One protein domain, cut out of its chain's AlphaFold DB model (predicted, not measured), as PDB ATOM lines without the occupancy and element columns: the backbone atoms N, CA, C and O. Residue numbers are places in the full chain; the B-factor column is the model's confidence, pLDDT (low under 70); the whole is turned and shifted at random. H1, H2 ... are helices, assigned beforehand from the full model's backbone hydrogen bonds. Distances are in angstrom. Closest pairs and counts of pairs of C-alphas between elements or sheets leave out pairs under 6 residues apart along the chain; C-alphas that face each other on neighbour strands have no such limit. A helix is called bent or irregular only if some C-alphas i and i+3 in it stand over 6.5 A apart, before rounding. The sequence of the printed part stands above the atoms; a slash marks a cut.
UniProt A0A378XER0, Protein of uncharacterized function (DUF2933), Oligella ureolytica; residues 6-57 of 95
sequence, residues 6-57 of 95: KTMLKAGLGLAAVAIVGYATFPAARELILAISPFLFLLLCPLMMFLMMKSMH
ATOM      1  N   LYS A   6     134.097 158.255 138.983       60.28
ATOM      2  CA  LYS A   6     135.250 157.919 138.145       60.28
ATOM      3  C   LYS A   6     136.155 156.894 138.825       60.28
ATOM      4  O   LYS A   6     136.585 155.930 138.191       60.28
ATOM      5  N   THR A   7     136.388 157.062 140.122       67.62
ATOM      6  CA  THR A   7     137.140 156.122 140.960       67.62
ATOM      7  C   THR A   7     136.393 154.799 141.110       67.62
ATOM      8  O   THR A   7     136.979 153.736 140.907       67.62
ATOM      9  N   MET A   8     135.082 154.855 141.365       68.62
ATOM     10  CA  MET A   8     134.202 153.680 141.414       68.62
ATOM     11  C   MET A   8     134.171 152.924 140.083       68.62
ATOM     12  O   MET A   8     134.293 151.704 140.071       68.62
ATOM     13  N   LEU A   9     134.081 153.635 138.957       75.88
ATOM     14  CA  LEU A   9     134.038 153.026 137.631       75.88
ATOM     15  C   LEU A   9     135.365 152.349 137.280       75.88
ATOM     16  O   LEU A   9     135.370 151.227 136.784       75.88
ATOM     17  N   LYS A  10     136.497 152.995 137.575       68.19
ATOM     18  CA  LYS A  10     137.829 152.438 137.303       68.19
ATOM     19  C   LYS A  10     138.109 151.208 138.172       68.19
ATOM     20  O   LYS A  10     138.657 150.223 137.682       68.19
ATOM     21  N   ALA A  11     137.678 151.242 139.432       72.94
ATOM     22  CA  ALA A  11     137.756 150.103 140.337       72.94
ATOM     23  C   ALA A  11     136.833 148.952 139.912       72.94
ATOM     24  O   ALA A  11     137.271 147.805 139.865       72.94
ATOM     25  N   GLY A  12     135.585 149.259 139.549       77.81
ATOM     26  CA  GLY A  12     134.619 148.281 139.057       77.81
ATOM     27  C   GLY A  12     135.084 147.609 137.768       77.81
ATOM     28  O   GLY A  12     134.995 146.391 137.649       77.81
ATOM     29  N   LEU A  13     135.667 148.373 136.840       83.38
ATOM     30  CA  LEU A  13     136.215 147.837 135.594       83.38
ATOM     31  C   LEU A  13     137.426 146.927 135.844       83.38
ATOM     32  O   LEU A  13     137.531 145.866 135.234       83.38
ATOM     33  N   GLY A  14     138.313 147.306 136.771       82.69
ATOM     34  CA  GLY A  14     139.439 146.465 137.183       82.69
ATOM     35  C   GLY A  14     138.980 145.153 137.819       82.69
ATOM     36  O   GLY A  14     139.453 144.082 137.443       82.69
ATOM     37  N   LEU A  15     138.003 145.223 138.726       78.44
ATOM     38  CA  LEU A  15     137.421 144.045 139.368       78.44
ATOM     39  C   LEU A  15     136.725 143.130 138.350       78.44
ATOM     40  O   LEU A  15     136.906 141.914 138.395       78.44
ATOM     41  N   ALA A  16     135.980 143.706 137.405       82.88
ATOM     42  CA  ALA A  16     135.316 142.961 136.342       82.88
ATOM     43  C   ALA A  16     136.323 142.253 135.426       82.88
ATOM     44  O   ALA A  16     136.130 141.084 135.100       82.88
ATOM     45  N   ALA A  17     137.423 142.914 135.055       87.00
ATOM     46  CA  ALA A  17     138.473 142.303 134.245       87.00
ATOM     47  C   ALA A  17     139.114 141.099 134.956       87.00
ATOM     48  O   ALA A  17     139.244 140.032 134.359       87.00
ATOM     49  N   VAL A  18     139.447 141.238 136.243       81.88
ATOM     50  CA  VAL A  18     139.991 140.135 137.054       81.88
ATOM     51  C   VAL A  18     138.991 138.983 137.152       81.88
ATOM     52  O   VAL A  18     139.379 137.827 136.991       81.88
ATOM     53  N   ALA A  19     137.706 139.289 137.356       79.06
ATOM     54  CA  ALA A  19     136.655 138.282 137.405       79.06
ATOM     55  C   ALA A  19     136.547 137.518 136.079       79.06
ATOM     56  O   ALA A  19     136.569 136.293 136.098       79.06
ATOM     57  N   ILE A  20     136.506 138.208 134.933       84.88
ATOM     58  CA  ILE A  20     136.424 137.577 133.605       84.88
ATOM     59  C   ILE A  20     137.622 136.654 133.363       84.88
ATOM     60  O   ILE A  20     137.435 135.509 132.948       84.88
ATOM     61  N   VAL A  21     138.838 137.122 133.652       85.94
ATOM     62  CA  VAL A  21     140.061 136.328 133.462       85.94
ATOM     63  C   VAL A  21     140.052 135.096 134.365       85.94
ATOM     64  O   VAL A  21     140.228 133.983 133.873       85.94
ATOM     65  N   GLY A  22     139.767 135.267 135.660       81.88
ATOM     66  CA  GLY A  22     139.705 134.157 136.613       81.88
ATOM     67  C   GLY A  22     138.653 133.115 136.227       81.88
ATOM     68  O   GLY A  22     138.918 131.913 136.269       81.88
ATOM     69  N   TYR A  23     137.493 133.575 135.763       72.94
ATOM     70  CA  TYR A  23     136.383 132.726 135.339       72.94
ATOM     71  C   TYR A  23     136.677 131.940 134.060       72.94
ATOM     72  O   TYR A  23     136.247 130.795 133.934       72.94
ATOM     73  N   ALA A  24     137.424 132.532 133.123       80.25
ATOM     74  CA  ALA A  24     137.861 131.855 131.908       80.25
ATOM     75  C   ALA A  24     138.903 130.765 132.205       80.25
ATOM     76  O   ALA A  24     138.871 129.700 131.593       80.25
ATOM     77  N   THR A  25     139.807 131.008 133.158       82.00
ATOM     78  CA  THR A  25     140.873 130.056 133.507       82.00
ATOM     79  C   THR A  25     140.450 128.963 134.486       82.00
ATOM     80  O   THR A  25     141.061 127.898 134.493       82.00
ATOM     81  N   PHE A  26     139.433 129.199 135.323       72.94
ATOM     82  CA  PHE A  26     139.079 128.284 136.412       72.94
ATOM     83  C   PHE A  26     137.556 128.083 136.532       72.94
ATOM     84  O   PHE A  26     136.904 128.660 137.404       72.94
ATOM     85  N   PRO A  27     136.956 127.222 135.688       68.88
ATOM     86  CA  PRO A  27     135.513 126.966 135.709       68.88
ATOM     87  C   PRO A  27     135.021 126.343 137.027       68.88
ATOM     88  O   PRO A  27     133.871 126.551 137.402       68.88
ATOM     89  N   ALA A  28     135.895 125.657 137.775       69.12
ATOM     90  CA  ALA A  28     135.591 125.105 139.099       69.12
ATOM     91  C   ALA A  28     135.448 126.175 140.201       69.12
ATOM     92  O   ALA A  28     134.876 125.906 141.253       69.12
ATOM     93  N   ALA A  29     135.931 127.400 139.971       65.62
ATOM     94  CA  ALA A  29     135.820 128.491 140.936       65.62
ATOM     95  C   ALA A  29     134.456 129.199 140.892       65.62
ATOM     96  O   ALA A  29     134.201 130.033 141.748       65.62
ATOM     97  N   ARG A  30     133.569 128.877 139.937       68.44
ATOM     98  CA  ARG A  30     132.235 129.494 139.772       68.44
ATOM     99  C   ARG A  30     131.404 129.516 141.057       68.44
ATOM    100  O   ARG A  30     130.946 130.576 141.474       68.44
ATOM    101  N   GLU A  31     131.255 128.349 141.676       73.88
ATOM    102  CA  GLU A  31     130.505 128.163 142.925       73.88
ATOM    103  C   GLU A  31     131.153 128.939 144.077       73.88
ATOM    104  O   GLU A  31     130.485 129.616 144.856       73.88
ATOM    105  N   LEU A  32     132.486 128.907 144.126       70.00
ATOM    106  CA  LEU A  32     133.277 129.638 145.103       70.00
ATOM    107  C   LEU A  32     133.066 131.142 144.937       70.00
ATOM    108  O   LEU A  32     132.679 131.792 145.893       70.00
ATOM    109  N   ILE A  33     133.205 131.687 143.728       70.94
ATOM    110  CA  ILE A  33     133.018 133.112 143.423       70.94
ATOM    111  C   ILE A  33     131.637 133.592 143.867       70.94
ATOM    112  O   ILE A  33     131.549 134.674 144.437       70.94
ATOM    113  N   LEU A  34     130.577 132.801 143.678       74.38
ATOM    114  CA  LEU A  34     129.241 133.143 144.172       74.38
ATOM    115  C   LEU A  34     129.174 133.154 145.707       74.38
ATOM    116  O   LEU A  34     128.601 134.080 146.279       74.38
ATOM    117  N   ALA A  35     129.812 132.189 146.373       78.81
ATOM    118  CA  ALA A  35     129.854 132.102 147.832       78.81
ATOM    119  C   ALA A  35     130.687 133.221 148.489       78.81
ATOM    120  O   ALA A  35     130.287 133.769 149.515       78.81
ATOM    121  N   ILE A  36     131.826 133.602 147.898       75.81
ATOM    122  CA  ILE A  36     132.686 134.695 148.392       75.81
ATOM    123  C   ILE A  36     132.327 136.066 147.810       75.81
ATOM    124  O   ILE A  36     132.817 137.059 148.333       75.81
ATOM    125  N   SER A  37     131.451 136.166 146.807       76.62
ATOM    126  CA  SER A  37     130.992 137.439 146.220       76.62
ATOM    127  C   SER A  37     130.534 138.474 147.260       76.62
ATOM    128  O   SER A  37     131.094 139.576 147.270       76.62
ATOM    129  N   PRO A  38     129.601 138.163 148.187       76.12
ATOM    130  CA  PRO A  38     129.171 139.136 149.193       76.12
ATOM    131  C   PRO A  38     130.317 139.539 150.124       76.12
ATOM    132  O   PRO A  38     130.412 140.697 150.523       76.12
ATOM    133  N   PHE A  39     131.229 138.611 150.424       78.25
ATOM    134  CA  PHE A  39     132.404 138.885 151.242       78.25
ATOM    135  C   PHE A  39     133.392 139.801 150.514       78.25
ATOM    136  O   PHE A  39     133.875 140.770 151.087       78.25
ATOM    137  N   LEU A  40     133.639 139.561 149.227       73.62
ATOM    138  CA  LEU A  40     134.519 140.378 148.396       73.62
ATOM    139  C   LEU A  40     133.975 141.798 148.240       73.62
ATOM    140  O   LEU A  40     134.739 142.752 148.344       73.62
ATOM    141  N   PHE A  41     132.661 141.950 148.056       72.56
ATOM    142  CA  PHE A  41     131.998 143.254 148.001       72.56
ATOM    143  C   PHE A  41     132.097 143.997 149.337       72.56
ATOM    144  O   PHE A  41     132.428 145.185 149.375       72.56
ATOM    145  N   LEU A  42     131.869 143.278 150.441       74.31
ATOM    146  CA  LEU A  42     132.016 143.818 151.788       74.31
ATOM    147  C   LEU A  42     133.460 144.124 152.163       74.31
ATOM    148  O   LEU A  42     133.636 144.991 153.002       74.31
ATOM    149  N   LEU A  43     134.467 143.473 151.570       72.25
ATOM    150  CA  LEU A  43     135.889 143.787 151.758       72.25
ATOM    151  C   LEU A  43     136.370 144.910 150.839       72.25
ATOM    152  O   LEU A  43     137.258 145.672 151.212       72.25
ATOM    153  N   LEU A  44     135.771 145.063 149.661       73.44
ATOM    154  CA  LEU A  44     136.106 146.148 148.746       73.44
ATOM    155  C   LEU A  44     135.766 147.517 149.354       73.44
ATOM    156  O   LEU A  44     136.514 148.475 149.178       73.44
ATOM    157  N   CYS A  45     134.677 147.600 150.122       66.38
ATOM    158  CA  CYS A  45     134.264 148.807 150.843       66.38
ATOM    159  C   CYS A  45     135.300 149.296 151.894       66.38
ATOM    160  O   CYS A  45     135.767 150.434 151.785       66.38
ATOM    161  N   PRO A  46     135.752 148.479 152.866       72.81
ATOM    162  CA  PRO A  46     136.807 148.841 153.801       72.81
ATOM    163  C   PRO A  46     138.164 148.971 153.113       72.81
ATOM    164  O   PRO A  46     138.966 149.774 153.571       72.81
ATOM    165  N   LEU A  47     138.428 148.272 152.002       74.06
ATOM    166  CA  LEU A  47     139.655 148.472 151.230       74.06
ATOM    167  C   LEU A  47     139.701 149.882 150.628       74.06
ATOM    168  O   LEU A  47     140.698 150.583 150.780       74.06
ATOM    169  N   MET A  48     138.600 150.344 150.031       69.06
ATOM    170  CA  MET A  48     138.459 151.729 149.564       69.06
ATOM    171  C   MET A  48     138.602 152.733 150.712       69.06
ATOM    172  O   MET A  48     139.288 153.746 150.572       69.06
ATOM    173  N   MET A  49     138.002 152.437 151.867       77.56
ATOM    174  CA  MET A  49     138.077 153.298 153.048       77.56
ATOM    175  C   MET A  49     139.494 153.350 153.645       77.56
ATOM    176  O   MET A  49     139.967 154.415 154.038       77.56
ATOM    177  N   PHE A  50     140.210 152.227 153.650       76.06
ATOM    178  CA  PHE A  50     141.595 152.136 154.101       76.06
ATOM    179  C   PHE A  50     142.543 152.880 153.160       76.06
ATOM    180  O   PHE A  50     143.421 153.609 153.619       76.06
ATOM    181  N   LEU A  51     142.342 152.760 151.844       69.38
ATOM    182  CA  LEU A  51     143.110 153.513 150.852       69.38
ATOM    183  C   LEU A  51     142.887 155.023 150.985       69.38
ATOM    184  O   LEU A  51     143.851 155.781 150.899       69.38
ATOM    185  N   MET A  52     141.658 155.462 151.273       67.94
ATOM    186  CA  MET A  52     141.356 156.866 151.583       67.94
ATOM    187  C   MET A  52     142.132 157.354 152.817       67.94
ATOM    188  O   MET A  52     142.775 158.400 152.755       67.94
ATOM    189  N   MET A  53     142.160 156.573 153.905       71.56
ATOM    190  CA  MET A  53     142.950 156.921 155.098       71.56
ATOM    191  C   MET A  53     144.464 156.920 154.827       71.56
ATOM    192  O   MET A  53     145.176 157.814 155.285       71.56
ATOM    193  N   LYS A  54     144.966 155.960 154.043       59.56
ATOM    194  CA  LYS A  54     146.382 155.863 153.648       59.56
ATOM    195  C   LYS A  54     146.805 157.039 152.760       59.56
ATOM    196  O   LYS A  54     147.890 157.581 152.948       59.56
ATOM    197  N   SER A  55     145.947 157.453 151.829       57.53
ATOM    198  CA  SER A  55     146.180 158.587 150.927       57.53
ATOM    199  C   SER A  55     146.191 159.923 151.667       57.53
ATOM    200  O   SER A  55     146.964 160.807 151.306       57.53
ATOM    201  N   MET A  56     145.370 160.077 152.710       55.91
ATOM    202  CA  MET A  56     145.322 161.304 153.511       55.91
ATOM    203  C   MET A  56     146.627 161.565 154.269       55.91
ATOM    204  O   MET A  56     147.026 162.716 154.406       55.91
ATOM    205  N   HIS A  57     147.343 160.513 154.681       55.06
ATOM    206  CA  HIS A  57     148.675 160.654 155.284       55.06
ATOM    207  C   HIS A  57     149.709 161.231 154.297       55.06
ATOM    208  O   HIS A  57     150.706 161.809 154.713       55.06
TER     209      HIS A  57
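AT A GLANCE: This is residues 6 to 57 of the 95 residues of the protein "Protein of uncharacterized function (DUF2933)" of Oligella ureolytica (UniProt A0A378XER0). Two helices make a loose, open U: H1 is one leg, the chain folds back at Phe 26, and bent H2 returns as a bowed second leg, H2a leading away from H1 and H2b running back along the far side of the gap, near H1 but not touching it. The printed part has 52 residues with named helices H1 then H2, no named strand, and is all helix. It is loose, with a radius of gyration of the C-alphas of 13.1 A and spans of 41 by 20 by 14 A.

HOW THE PARTS SIT: H1, residues 6 to 25, has every O i to N i+4 pair within hydrogen-bond range. H2, residues 27 to 56, was assigned as one helix by its hydrogen bonds but is bent: C-alphas 35 and 38 are 7.2 A apart. Its arms H2a, residues 27 to 35, and H2b, residues 38 to 56, are about perpendicular at 76 degrees, with 3 of 5 and 14 of 15 such pairs. H2a is irregular, C-alphas 28 and 31 being 7.1 A apart. H1 and H2a are close but not clearly touching, opposite ways at a steep tilt of 44 degrees; their closest C-alphas, of Tyr 23 and Arg 30, are 6.9 A apart. H1 and H2b are near each other.

IN THESE COORDINATES: H1 runs 28.8 A from C-alpha 6 at (135.250, 157.919, 138.145). H2a measures 14.3 A, and H2b 27.8 A, ending at C-alpha 56 at (145.322, 161.304, 153.511).

THE WHOLE: The C-alphas farthest apart, of Ala 28 and His 57, are 41.2 A apart. The printed part has no cut, and the H1 to H2 link is tight. Mean pLDDT of the printed part is 73.3; 16 residues are under 70, among them 27 to 30 and 54 to 57.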